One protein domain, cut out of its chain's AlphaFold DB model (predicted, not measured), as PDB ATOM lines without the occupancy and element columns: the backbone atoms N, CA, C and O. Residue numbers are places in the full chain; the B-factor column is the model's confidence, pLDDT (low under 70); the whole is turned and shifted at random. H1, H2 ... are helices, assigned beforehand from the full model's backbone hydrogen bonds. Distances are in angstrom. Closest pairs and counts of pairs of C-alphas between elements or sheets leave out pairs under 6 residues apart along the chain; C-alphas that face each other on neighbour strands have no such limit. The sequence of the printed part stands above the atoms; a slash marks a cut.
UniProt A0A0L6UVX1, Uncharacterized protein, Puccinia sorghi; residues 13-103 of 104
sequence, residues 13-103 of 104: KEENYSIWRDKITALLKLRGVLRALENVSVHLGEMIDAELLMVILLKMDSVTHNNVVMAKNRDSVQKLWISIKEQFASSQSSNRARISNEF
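Overview. This is residues 13 to 103 of the 104 residues of an uncharacterized protein of Puccinia sorghi (UniProt A0A0L6UVX1). A long helix, H5, is the core of a small helical body: H2 and H3 pack on its first part, and H4 crosses it at nearly a right angle. H1 runs beside H5 in the opposite direction with few close approaches, and H6, whose residues 93 to 98 stand free, sticks out past the end of H5 as an arm that adds to the length. The printed part has 91 residues with six named helices, H1 to H6 in order along the chain, and no named strand; the class is all helix. The whole is compact, with a radius of gyration of the C-alphas of 14.0 A, but elongated in outline, spanning 45 by 27 by 26 A.

Along the chain. After residues 13 to 16, H1 covers residues 17 to 30 and is 19.6 A long, from C-alpha 17 at (213.429, 29.434, -4.543). H2 is short, residues 34 to 38. H3 covers residues 46 to 58, 18.3 A long, and H4 residues 62 to 68. H5 covers residues 77 to 90 and is 20.0 A long, from C-alpha 77 at (206.231, 14.983, -11.141). H6, residues 93 to 102, is 14.3 A long and ends with C-alpha 102 at (230.880, 35.043, -21.478).

Arrangement. H5 is the hub and touches three helices. With residues 77 to 82 alone it touches H2; the closest C-alphas, of Leu 37 and Gln 78, are 5.0 A apart. H3, with residues 49 to 53 alone, touches residues 77 to 80 of H5; the closest C-alphas, of Leu 53 and Val 77, are 4.9 A apart. H3 and H5 run the same way at a tilt of 37 degrees, only just steep. H4 touches H5 about perpendicular, at 87 degrees, and the closest C-alphas, of Val 68 and Ser 83, are 6.2 A apart. H1 is close to H5 but not clearly touching, opposite ways at a shallow tilt of 28 degrees; the closest C-alphas, of Tyr 17 and Phe 88, are 7.2 A apart. H6 is close to H5 but not clearly touching, with the closest C-alphas, of Ser 90 and Arg 96, 6.9 A apart, at a steep tilt of 62 degrees. Among the pairs that are apart are H1 and H3, and H4 and H6. In H1 to H6 every O i to N i+4 pair is within hydrogen-bond range.

Size, cuts and confidence. The two C-alphas farthest apart, of Met 47 and Phe 103, are 45.4 A apart. The printed part has no cut and no long link. The mean pLDDT of the printed part is 88.1; residues 91 to 103 are under 70, and the mean of H6 is 62.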
ATOM      1  N   LYS A  13     208.647  31.402  -6.981       93.25
ATOM      2  CA  LYS A  13     209.076  32.524  -7.810       93.25
ATOM      3  C   LYS A  13     210.601  32.524  -7.921       93.25
ATOM      4  O   LYS A  13     211.278  31.942  -7.068       93.25
ATOM      5  N   GLU A  14     211.139  33.220  -8.921       87.06
ATOM      6  CA  GLU A  14     212.589  33.396  -9.138       87.06
ATOM      7  C   GLU A  14     213.324  33.848  -7.859       87.06
ATOM      8  O   GLU A  14     214.378  33.314  -7.513       87.06
ATOM      9  N   GLU A  15     212.739  34.771  -7.094       88.69
ATOM     10  CA  GLU A  15     213.357  35.378  -5.913       88.69
ATOM     11  C   GLU A  15     213.297  34.536  -4.628       88.69
ATOM     12  O   GLU A  15     214.048  34.802  -3.688       88.69
ATOM     13  N   ASN A  16     212.416  33.531  -4.542       92.69
ATOM     14  CA  ASN A  16     212.139  32.830  -3.281       92.69
ATOM     15  C   ASN A  16     212.457  31.329  -3.298       92.69
ATOM     16  O   ASN A  16     212.121  30.620  -2.341       92.69
ATOM     17  N   TYR A  17     213.145  30.853  -4.339       92.25
ATOM     18  CA  TYR A  17     213.429  29.434  -4.543       92.25
ATOM     19  C   TYR A  17     214.036  28.735  -3.333       92.25
ATOM     20  O   TYR A  17     213.589  27.645  -2.998       92.25
ATOM     21  N   SER A  18     215.008  29.338  -2.635       91.38
ATOM     22  CA  SER A  18     215.628  28.687  -1.469       91.38
ATOM     23  C   SER A  18     214.597  28.382  -0.377       91.38
ATOM     24  O   SER A  18     214.542  27.264   0.125       91.38
ATOM     25  N   ILE A  19     213.735  29.353  -0.054       93.31
ATOM     26  CA  ILE A  19     212.690  29.201   0.969       93.31
ATOM     27  C   ILE A  19     211.640  28.191   0.502       93.31
ATOM     28  O   ILE A  19     211.196  27.343   1.281       93.31
ATOM     29  N   TRP A  20     211.228  28.277  -0.765       94.94
ATOM     30  CA  TRP A  20     210.269  27.347  -1.351       94.94
ATOM     31  C   TRP A  20     210.796  25.907  -1.339       94.94
ATOM     32  O   TRP A  20     210.103  25.007  -0.864       94.94
ATOM     33  N   ARG A  21     212.044  25.709  -1.784       93.69
ATOM     34  CA  ARG A  21     212.747  24.422  -1.827       93.69
ATOM     35  C   ARG A  21     212.802  23.795  -0.441       93.69
ATOM     36  O   ARG A  21     212.414  22.645  -0.286       93.69
ATOM     37  N   ASP A  22     213.224  24.540   0.574       93.88
ATOM     38  CA  ASP A  22     213.367  23.982   1.920       93.88
ATOM     39  C   ASP A  22     212.007  23.516   2.477       93.88
ATOM     40  O   ASP A  22     211.890  22.411   3.020       93.88
ATOM     41  N   LYS A  23     210.944  24.305   2.258       94.00
ATOM     42  CA  LYS A  23     209.580  23.962   2.687       94.00
ATOM     43  C   LYS A  23     208.987  22.776   1.919       94.00
ATOM     44  O   LYS A  23     208.420  21.876   2.542       94.00
ATOM     45  N   ILE A  24     209.107  22.746   0.589       93.00
ATOM     46  CA  ILE A  24     208.566  21.639  -0.212       93.00
ATOM     47  C   ILE A  24     209.356  20.352   0.055       93.00
ATOM     48  O   ILE A  24     208.756  19.301   0.245       93.00
ATOM     49  N   THR A  25     210.684  20.417   0.195       93.25
ATOM     50  CA  THR A  25     211.508  19.256   0.549       93.25
ATOM     51  C   THR A  25     211.117  18.696   1.916       93.25
ATOM     52  O   THR A  25     211.034  17.476   2.063       93.25
ATOM     53  N   ALA A  26     210.818  19.543   2.907       92.88
ATOM     54  CA  ALA A  26     210.308  19.085   4.199       92.88
ATOM     55  C   ALA A  26     208.961  18.348   4.065       92.88
ATOM     56  O   ALA A  26     208.792  17.275   4.646       92.88
ATOM     57  N   LEU A  27     208.034  18.864   3.246       91.25
ATOM     58  CA  LEU A  27     206.763  18.192   2.951       91.25
ATOM     59  C   LEU A  27     206.981  16.825   2.279       91.25
ATOM     60  O   LEU A  27     206.358  15.837   2.664       91.25
ATOM     61  N   LEU A  28     207.880  16.750   1.297       91.38
ATOM     62  CA  LEU A  28     208.183  15.515   0.570       91.38
ATOM     63  C   LEU A  28     208.864  14.467   1.463       91.38
ATOM     64  O   LEU A  28     208.579  13.275   1.332       91.38
ATOM     65  N   LYS A  29     209.721  14.897   2.402       92.19
ATOM     66  CA  LYS A  29     210.295  14.028   3.446       92.19
ATOM     67  C   LYS A  29     209.211  13.490   4.372       92.19
ATOM     68  O   LYS A  29     209.172  12.288   4.605       92.19
ATOM     69  N   LEU A  30     208.305  14.355   4.835       90.50
ATOM     70  CA  LEU A  30     207.179  13.964   5.688       90.50
ATOM     71  C   LEU A  30     206.265  12.933   5.006       90.50
ATOM     72  O   LEU A  30     205.743  12.041   5.664       90.50
ATOM     73  N   ARG A  31     206.090  13.039   3.684       88.31
ATOM     74  CA  ARG A  31     205.314  12.094   2.866       88.31
ATOM     75  C   ARG A  31     206.081  10.820   2.483       88.31
ATOM     76  O   ARG A  31     205.471   9.911   1.939       88.31
ATOM     77  N   GLY A  32     207.392  10.749   2.726       91.31
ATOM     78  CA  GLY A  32     208.228   9.596   2.364       91.31
ATOM     79  C   GLY A  32     208.543   9.461   0.867       91.31
ATOM     80  O   GLY A  32     209.061   8.431   0.447       91.31
ATOM     81  N   VAL A  33     208.273  10.489   0.055       93.00
ATOM     82  CA  VAL A  33     208.365  10.428  -1.422       93.00
ATOM     83  C   VAL A  33     209.617  11.093  -1.998       93.00
ATOM     84  O   VAL A  33     209.887  10.960  -3.189       93.00
ATOM     85  N   LEU A  34     210.412  11.794  -1.176       92.31
ATOM     86  CA  LEU A  34     211.570  12.565  -1.654       92.31
ATOM     87  C   LEU A  34     212.557  11.714  -2.470       92.31
ATOM     88  O   LEU A  34     212.962  12.117  -3.555       92.31
ATOM     89  N   ARG A  35     212.910  10.517  -1.983       90.31
ATOM     90  CA  ARG A  35     213.861   9.630  -2.676       90.31
ATOM     91  C   ARG A  35     213.354   9.186  -4.047       90.31
ATOM     92  O   ARG A  35     214.154   9.052  -4.966       90.31
ATOM     93  N   ALA A  36     212.047   8.960  -4.174       90.56
ATOM     94  CA  ALA A  36     211.439   8.593  -5.445       90.56
ATOM     95  C   ALA A  36     211.441   9.777  -6.423       90.56
ATOM     96  O   ALA A  36     211.700   9.598  -7.603       90.56
ATOM     97  N   LEU A  37     211.246  11.006  -5.937       89.75
ATOM     98  CA  LEU A  37     211.340  12.212  -6.768       89.75
ATOM     99  C   LEU A  37     212.755  12.509  -7.274       89.75
ATOM    100  O   LEU A  37     212.926  13.057  -8.360       89.75
ATOM    101  N   GLU A  38     213.773  12.180  -6.484       88.06
ATOM    102  CA  GLU A  38     215.174  12.424  -6.838       88.06
ATOM    103  C   GLU A  38     215.755  11.369  -7.784       88.06
ATOM    104  O   GLU A  38     216.798  11.614  -8.389       88.06
ATOM    105  N   ASN A  39     215.083  10.227  -7.939       86.75
ATOM    106  CA  ASN A  39     215.540   9.124  -8.769       86.75
ATOM    107  C   ASN A  39     214.431   8.660  -9.721       86.75
ATOM    108  O   ASN A  39     213.542   7.911  -9.327       86.75
ATOM    109  N   VAL A  40     214.545   9.044 -10.995       79.81
ATOM    110  CA  VAL A  40     213.623   8.646 -12.078       79.81
ATOM    111  C   VAL A  40     213.530   7.134 -12.304       79.81
ATOM    112  O   VAL A  40     212.582   6.675 -12.932       79.81
ATOM    113  N   SER A  41     214.474   6.339 -11.794       84.12
ATOM    114  CA  SER A  41     214.394   4.873 -11.836       84.12
ATOM    115  C   SER A  41     213.452   4.291 -10.779       84.12
ATOM    116  O   SER A  41     213.067   3.129 -10.884       84.12
ATOM    117  N   VAL A  42     213.082   5.064  -9.754       87.81
ATOM    118  CA  VAL A  42     212.101   4.648  -8.749       87.81
ATOM    119  C   VAL A  42     210.715   5.015  -9.257       87.81
ATOM    120  O   VAL A  42     210.419   6.187  -9.475       87.81
ATOM    121  N   HIS A  43     209.853   4.017  -9.431       84.50
ATOM    122  CA  HIS A  43     208.485   4.255  -9.869       84.50
ATOM    123  C   HIS A  43     207.658   4.897  -8.744       84.50
ATOM    124  O   HIS A  43     207.566   4.355  -7.640       84.50
ATOM    125  N   LEU A  44     207.049   6.047  -9.031       89.38
ATOM    126  CA  LEU A  44     205.955   6.602  -8.240       89.38
ATOM    127  C   LEU A  44     204.645   6.007  -8.758       89.38
ATOM    128  O   LEU A  44     204.408   6.007  -9.960       89.38
ATOM    129  N   GLY A  45     203.795   5.512  -7.857       91.12
ATOM    130  CA  GLY A  45     202.454   5.080  -8.248       91.12
ATOM    131  C   GLY A  45     201.660   6.248  -8.840       91.12
ATOM    132  O   GLY A  45     201.778   7.372  -8.351       91.12
ATOM    133  N   GLU A  46     200.834   5.977  -9.853       92.81
ATOM    134  CA  GLU A  46     200.132   6.995 -10.659       92.81
ATOM    135  C   GLU A  46     199.372   8.029  -9.818       92.81
ATOM    136  O   GLU A  46     199.465   9.229 -10.061       92.81
ATOM    137  N   MET A  47     198.669   7.578  -8.774       93.38
ATOM    138  CA  MET A  47     197.936   8.464  -7.867       93.38
ATOM    139  C   MET A  47     198.867   9.427  -7.118       93.38
ATOM    140  O   MET A  47     198.558  10.607  -6.987       93.38
ATOM    141  N   ILE A  48     200.024   8.945  -6.652       92.38
ATOM    142  CA  ILE A  48     201.001   9.778  -5.941       92.38
ATOM    143  C   ILE A  48     201.669  10.752  -6.918       92.38
ATOM    144  O   ILE A  48     201.879  11.910  -6.562       92.38
ATOM    145  N   ASP A  49     201.986  10.309  -8.139       93.56
ATOM    146  CA  ASP A  49     202.532  11.187  -9.182       93.56
ATOM    147  C   ASP A  49     201.559  12.343  -9.473       93.56
ATOM    148  O   ASP A  49     201.937  13.508  -9.334       93.56
ATOM    149  N   ALA A  50     200.281  12.032  -9.717       95.00
ATOM    150  CA  ALA A  50     199.236  13.019  -9.987       95.00
ATOM    151  C   ALA A  50     198.989  13.985  -8.811       95.00
ATOM    152  O   ALA A  50     198.893  15.199  -9.016       95.00
ATOM    153  N   GLU A  51     198.920  13.481  -7.573       93.50
ATOM    154  CA  GLU A  51     198.751  14.320  -6.379       93.50
ATOM    155  C   GLU A  51     199.914  15.304  -6.203       93.50
ATOM    156  O   GLU A  51     199.704  16.494  -5.948       93.50
ATOM    157  N   LEU A  52     201.155  14.827  -6.335       94.00
ATOM    158  CA  LEU A  52     202.332  15.674  -6.163       94.00
ATOM    159  C   LEU A  52     202.478  16.671  -7.313       94.00
ATOM    160  O   LEU A  52     202.834  17.825  -7.067       94.00
ATOM    161  N   LEU A  53     202.160  16.259  -8.541       95.75
ATOM    162  CA  LEU A  53     202.110  17.143  -9.700       95.75
ATOM    163  C   LEU A  53     201.133  18.300  -9.450       95.75
ATOM    164  O   LEU A  53     201.516  19.463  -9.572       95.75
ATOM    165  N   MET A  54     199.908  17.998  -9.003       94.75
ATOM    166  CA  MET A  54     198.908  19.011  -8.659       94.75
ATOM    167  C   MET A  54     199.418  19.975  -7.578       94.75
ATOM    168  O   MET A  54     199.288  21.191  -7.726       94.75
ATOM    169  N   VAL A  55     200.035  19.461  -6.508       92.88
ATOM    170  CA  VAL A  55     200.584  20.298  -5.427       92.88
ATOM    171  C   VAL A  55     201.679  21.235  -5.938       92.88
ATOM    172  O   VAL A  55     201.664  22.419  -5.596       92.88
ATOM    173  N   ILE A  56     202.619  20.737  -6.747       94.62
ATOM    174  CA  ILE A  56     203.712  21.556  -7.285       94.62
ATOM    175  C   ILE A  56     203.163  22.637  -8.221       94.62
ATOM    176  O   ILE A  56     203.545  23.798  -8.079       94.62
ATOM    177  N   LEU A  57     202.236  22.289  -9.118       95.31
ATOM    178  CA  LEU A  57     201.634  23.239 -10.056       95.31
ATOM    179  C   LEU A  57     200.849  24.345  -9.335       95.31
ATOM    180  O   LEU A  57     201.005  25.517  -9.665       95.31
ATOM    181  N   LEU A  58     200.070  24.007  -8.301       94.00
ATOM    182  CA  LEU A  58     199.339  24.994  -7.488       94.00
ATOM    183  C   LEU A  58     200.264  25.927  -6.695       94.00
ATOM    184  O   LEU A  58     199.880  27.040  -6.327       94.00
ATOM    185  N   LYS A  59     201.483  25.471  -6.398       94.12
ATOM    186  CA  LYS A  59     202.508  26.237  -5.686       94.12
ATOM    187  C   LYS A  59     203.503  26.900  -6.619       94.12
ATOM    188  O   LYS A  59     204.567  27.280  -6.148       94.12
ATOM    189  N   MET A  60     203.155  27.095  -7.885       95.25
ATOM    190  CA  MET A  60     203.956  27.821  -8.862       95.25
ATOM    191  C   MET A  60     203.208  29.078  -9.305       95.25
ATOM    192  O   MET A  60     201.994  29.036  -9.506       95.25
ATOM    193  N   ASP A  61     203.904  30.211  -9.401       95.44
ATOM    194  CA  ASP A  61     203.312  31.398 -10.013       95.44
ATOM    195  C   ASP A  61     203.280  31.267 -11.547       95.44
ATOM    196  O   ASP A  61     203.918  30.390 -12.133       95.44
ATOM    197  N   SER A  62     202.505  32.120 -12.219       95.56
ATOM    198  CA  SER A  62     202.309  32.015 -13.670       95.56
ATOM    199  C   SER A  62     203.596  32.241 -14.467       95.56
ATOM    200  O   SER A  62     203.805  31.584 -15.486       95.56
ATOM    201  N   VAL A  63     204.473  33.138 -14.004       94.62
ATOM    202  CA  VAL A  63     205.747  33.431 -14.675       94.62
ATOM    203  C   VAL A  63     206.673  32.222 -14.597       94.62
ATOM    204  O   VAL A  63     207.169  31.764 -15.626       94.62
ATOM    205  N   THR A  64     206.859  31.647 -13.406       94.75
ATOM    206  CA  THR A  64     207.682  30.443 -13.241       94.75
ATOM    207  C   THR A  64     207.077  29.258 -13.983       94.75
ATOM    208  O   THR A  64     207.813  28.491 -14.603       94.75
ATOM    209  N   HIS A  65     205.747  29.123 -13.985       96.06
ATOM    210  CA  HIS A  65     205.058  28.069 -14.729       96.06
ATOM    211  C   HIS A  65     205.433  28.080 -16.208       96.06
ATOM    212  O   HIS A  65     205.852  27.050 -16.731       96.06
ATOM    213  N   ASN A  66     205.364  29.240 -16.858       94.88
ATOM    214  CA  ASN A  66     205.688  29.363 -18.279       94.88
ATOM    215  C   ASN A  66     207.154  29.033 -18.597       94.88
ATOM    216  O   ASN A  66     207.449  28.565 -19.693       94.88
ATOM    217  N   ASN A  67     208.061  29.260 -17.647       92.38
ATOM    218  CA  ASN A  67     209.493  29.028 -17.839       92.38
ATOM    219  C   ASN A  67     209.909  27.578 -17.550       92.38
ATOM    220  O   ASN A  67     210.898  27.099 -18.100       92.38
ATOM    221  N   VAL A  68     209.178  26.875 -16.682       94.75
ATOM    222  CA  VAL A  68     209.555  25.538 -16.198       94.75
ATOM    223  C   VAL A  68     208.719  24.428 -16.835       94.75
ATOM    224  O   VAL A  68     209.247  23.351 -17.133       94.75
ATOM    225  N   VAL A  69     207.417  24.647 -17.021       96.50
ATOM    226  CA  VAL A  69     206.481  23.612 -17.474       96.50
ATOM    227  C   VAL A  69     206.502  23.518 -18.997       96.50
ATOM    228  O   VAL A  69     206.232  24.470 -19.718       96.50
ATOM    229  N   MET A  70     206.806  22.325 -19.497       95.88
ATOM    230  CA  MET A  70     206.920  21.999 -20.915       95.88
ATOM    231  C   MET A  70     206.167  20.704 -21.225       95.88
ATOM    232  O   MET A  70     205.946  19.865 -20.352       95.88
ATOM    233  N   ALA A  71     205.871  20.465 -22.505       96.00
ATOM    234  CA  ALA A  71     205.214  19.234 -22.956       96.00
ATOM    235  C   ALA A  71     205.900  17.945 -22.451       96.00
ATOM    236  O   ALA A  71     205.232  16.960 -22.170       96.00
ATOM    237  N   LYS A  72     207.231  17.960 -22.279       94.75
ATOM    238  CA  LYS A  72     208.012  16.798 -21.824       94.75
ATOM    239  C   LYS A  72     207.908  16.488 -20.323       94.75
ATOM    240  O   LYS A  72     208.267  15.377 -19.932       94.75
ATOM    241  N   ASN A  73     207.504  17.451 -19.488       95.00
ATOM    242  CA  ASN A  73     207.533  17.326 -18.022       95.00
ATOM    243  C   ASN A  73     206.175  17.556 -17.337       95.00
ATOM    244  O   ASN A  73     206.042  17.201 -16.170       95.00
ATOM    245  N   ARG A  74     205.178  18.097 -18.049       94.56
ATOM    246  CA  ARG A  74     203.876  18.471 -17.475       94.56
ATOM    247  C   ARG A  74     203.065  17.302 -16.909       94.56
ATOM    248  O   ARG A  74     202.196  17.549 -16.093       94.56
ATOM    249  N   ASP A  75     203.367  16.073 -17.331       94.25
ATOM    250  CA  ASP A  75     202.634  14.849 -16.975       94.25
ATOM    251  C   ASP A  75     203.459  13.907 -16.069       94.25
ATOM    252  O   ASP A  75     203.150  12.727 -15.953       94.25
ATOM    253  N   SER A  76     204.569  14.378 -15.483       93.75
ATOM    254  CA  SER A  76     205.391  13.570 -14.572       93.75
ATOM    255  C   SER A  76     206.033  14.437 -13.504       93.75
ATOM    256  O   SER A  76     206.878  15.293 -13.803       93.75
ATOM    257  N   VAL A  77     205.703  14.168 -12.240       95.62
ATOM    258  CA  VAL A  77     206.231  14.983 -11.141       95.62
ATOM    259  C   VAL A  77     207.754  14.876 -11.014       95.62
ATOM    260  O   VAL A  77     208.415  15.865 -10.700       95.62
ATOM    261  N   GLN A  78     208.344  13.719 -11.333       95.00
ATOM    262  CA  GLN A  78     209.801  13.534 -11.315       95.00
ATOM    263  C   GLN A  78     210.494  14.425 -12.351       95.00
ATOM    264  O   GLN A  78     211.468  15.113 -12.040       95.00
ATOM    265  N   LYS A  79     209.972  14.457 -13.584       95.00
ATOM    266  CA  LYS A  79     210.526  15.301 -14.654       95.00
ATOM    267  C   LYS A  79     210.351  16.784 -14.341       95.00
ATOM    268  O   LYS A  79     211.263  17.575 -14.596       95.00
ATOM    269  N   LEU A  80     209.201  17.162 -13.780       96.00
ATOM    270  CA  LEU A  80     208.941  18.536 -13.361       96.00
ATOM    271  C   LEU A  80     209.892  18.962 -12.236       96.00
ATOM    272  O   LEU A  80     210.502  20.024 -12.323       96.00
ATOM    273  N   TRP A  81     210.089  18.110 -11.227       95.06
ATOM    274  CA  TRP A  81     211.020  18.348 -10.123       95.06
ATOM    275  C   TRP A  81     212.455  18.582 -10.610       95.06
ATOM    276  O   TRP A  81     213.122  19.516 -10.161       95.06
ATOM    277  N   ILE A  82     212.927  17.772 -11.561       93.25
ATOM    278  CA  ILE A  82     214.240  17.959 -12.196       93.25
ATOM    279  C   ILE A  82     214.305  19.306 -12.922       93.25
ATOM    280  O   ILE A  82     215.237  20.070 -12.682       93.25
ATOM    281  N   SER A  83     213.289  19.632 -13.726       94.75
ATOM    282  CA  SER A  83     213.249  20.889 -14.488       94.75
ATOM    283  C   SER A  83     213.266  22.124 -13.580       94.75
ATOM    284  O   SER A  83     213.952  23.096 -13.880       94.75
ATOM    285  N   ILE A  84     212.573  22.076 -12.434       94.50
ATOM    286  CA  ILE A  84     212.649  23.126 -11.406       94.50
ATOM    287  C   ILE A  84     214.095  23.262 -10.915       94.50
ATOM    288  O   ILE A  84     214.658  24.352 -10.926       94.50
ATOM    289  N   LYS A  85     214.742  22.166 -10.507       91.88
ATOM    290  CA  LYS A  85     216.125  22.243 -10.010       91.88
ATOM    291  C   LYS A  85     217.087  22.820 -11.051       91.88
ATOM    292  O   LYS A  85     217.935  23.628 -10.689       91.88
ATOM    293  N   GLU A  86     216.951  22.423 -12.314       91.19
ATOM    294  CA  GLU A  86     217.786  22.901 -13.423       91.19
ATOM    295  C   GLU A  86     217.583  24.396 -13.698       91.19
ATOM    296  O   GLU A  86     218.565  25.141 -13.736       91.19
ATOM    297  N   GLN A  87     216.328  24.853 -13.802       90.44
ATOM    298  CA  GLN A  87     215.996  26.267 -14.013       90.44
ATOM    299  C   GLN A  87     216.650  27.147 -12.944       90.44
ATOM    300  O   GLN A  87     217.352  28.110 -13.243       90.44
ATOM    301  N   PHE A  88     216.479  26.781 -11.676       88.12
ATOM    302  CA  PHE A  88     216.943  27.607 -10.569       88.12
ATOM    303  C   PHE A  88     218.432  27.432 -10.241       88.12
ATOM    304  O   PHE A  88     219.015  28.288  -9.570       88.12
ATOM    305  N   ALA A  89     219.068  26.360 -10.723       84.19
ATOM    306  CA  ALA A  89     220.522  26.257 -10.769       84.19
ATOM    307  C   ALA A  89     221.103  27.218 -11.819       84.19
ATOM    308  O   ALA A  89     222.085  27.903 -11.533       84.19
ATOM    309  N   SER A  90     220.481  27.327 -12.998       73.31
ATOM    310  CA  SER A  90     220.861  28.299 -14.035       73.31
ATOM    311  C   SER A  90     220.689  29.745 -13.550       73.31
ATOM    312  O   SER A  90     221.597  30.567 -13.677       73.31
ATOM    313  N   SER A  91     219.575  30.028 -12.866       68.69
ATOM    314  CA  SER A  91     219.264  31.336 -12.279       68.69
ATOM    315  C   SER A  91     220.066  31.686 -11.014       68.69
ATOM    316  O   SER A  91     219.804  32.716 -10.396       68.69
ATOM    317  N   GLN A  92     221.048  30.892 -10.576       69.50
ATOM    318  CA  GLN A  92     221.913  31.322  -9.466       69.50
ATOM    319  C   GLN A  92     222.695  32.580  -9.855       69.50
ATOM    320  O   GLN A  92     223.160  32.699 -10.985       69.50
ATOM    321  N   SER A  93     222.873  33.525  -8.927       65.75
ATOM    322  CA  SER A  93     223.590  34.783  -9.194       65.75
ATOM    323  C   SER A  93     225.007  34.552  -9.726       65.75
ATOM    324  O   SER A  93     225.418  35.237 -10.657       65.75
ATOM    325  N   SER A  94     225.714  33.550  -9.202       60.88
ATOM    326  CA  SER A  94     227.029  33.123  -9.690       60.88
ATOM    327  C   SER A  94     226.985  32.598 -11.129       60.88
ATOM    328  O   SER A  94     227.837  32.957 -11.939       60.88
ATOM    329  N   ASN A  95     225.975  31.794 -11.472       65.31
ATOM    330  CA  ASN A  95     225.803  31.260 -12.823       65.31
ATOM    331  C   ASN A  95     225.349  32.341 -13.812       65.31
ATOM    332  O   ASN A  95     225.903  32.415 -14.905       65.31
ATOM    333  N   ARG A  96     224.434  33.234 -13.417       64.56
ATOM    334  CA  ARG A  96     224.043  34.410 -14.212       64.56
ATOM    335  C   ARG A  96     225.221  35.344 -14.472       64.56
ATOM    336  O   ARG A  96     225.397  35.779 -15.603       64.56
ATOM    337  N   ALA A  97     226.040  35.620 -13.456       61.38
ATOM    338  CA  ALA A  97     227.239  36.440 -13.612       61.38
ATOM    339  C   ALA A  97     228.250  35.787 -14.568       61.38
ATOM    340  O   ALA A  97     228.792  36.467 -15.432       61.38
ATOM    341  N   ARG A  98     228.457  34.464 -14.476       59.66
ATOM    342  CA  ARG A  98     229.332  33.729 -15.402       59.66
ATOM    343  C   ARG A  98     228.837  33.806 -16.847       59.66
ATOM    344  O   ARG A  98     229.616  34.165 -17.716       59.66
ATOM    345  N   ILE A  99     227.555  33.525 -17.084       61.12
ATOM    346  CA  ILE A  99     226.948  33.616 -18.420       61.12
ATOM    347  C   ILE A  99     227.054  35.052 -18.954       61.12
ATOM    348  O   ILE A  99     227.441  35.247 -20.097       61.12
ATOM    349  N   SER A 100     226.784  36.069 -18.129       60.19
ATOM    350  CA  SER A 100     226.917  37.475 -18.538       60.19
ATOM    351  C   SER A 100     228.351  37.857 -18.913       60.19
ATOM    352  O   SER A 100     228.531  38.653 -19.827       60.19
ATOM    353  N   ASN A 101     229.356  37.311 -18.226       57.59
ATOM    354  CA  ASN A 101     230.765  37.561 -18.534       57.59
ATOM    355  C   ASN A 101     231.245  36.819 -19.792       57.59
ATOM    356  O   ASN A 101     232.252  37.212 -20.359       57.59
ATOM    357  N   GLU A 102     230.565  35.753 -20.224       63.78
ATOM    358  CA  GLU A 102     230.880  35.043 -21.478       63.78
ATOM    359  C   GLU A 102     230.390  35.802 -22.729       63.78
ATOM    360  O   GLU A 102     230.828  35.500 -23.836       63.78
ATOM    361  N   PHE A 103     229.499  36.789 -22.565       64.56
ATOM    362  CA  PHE A 103     228.938  37.606 -23.651       64.56
ATOM    363  C   PHE A 103     229.496  39.044 -23.718       64.56
ATOM    364  O   PHE A 103     228.986  39.845 -24.504       64.56
TER     365      PHE A 103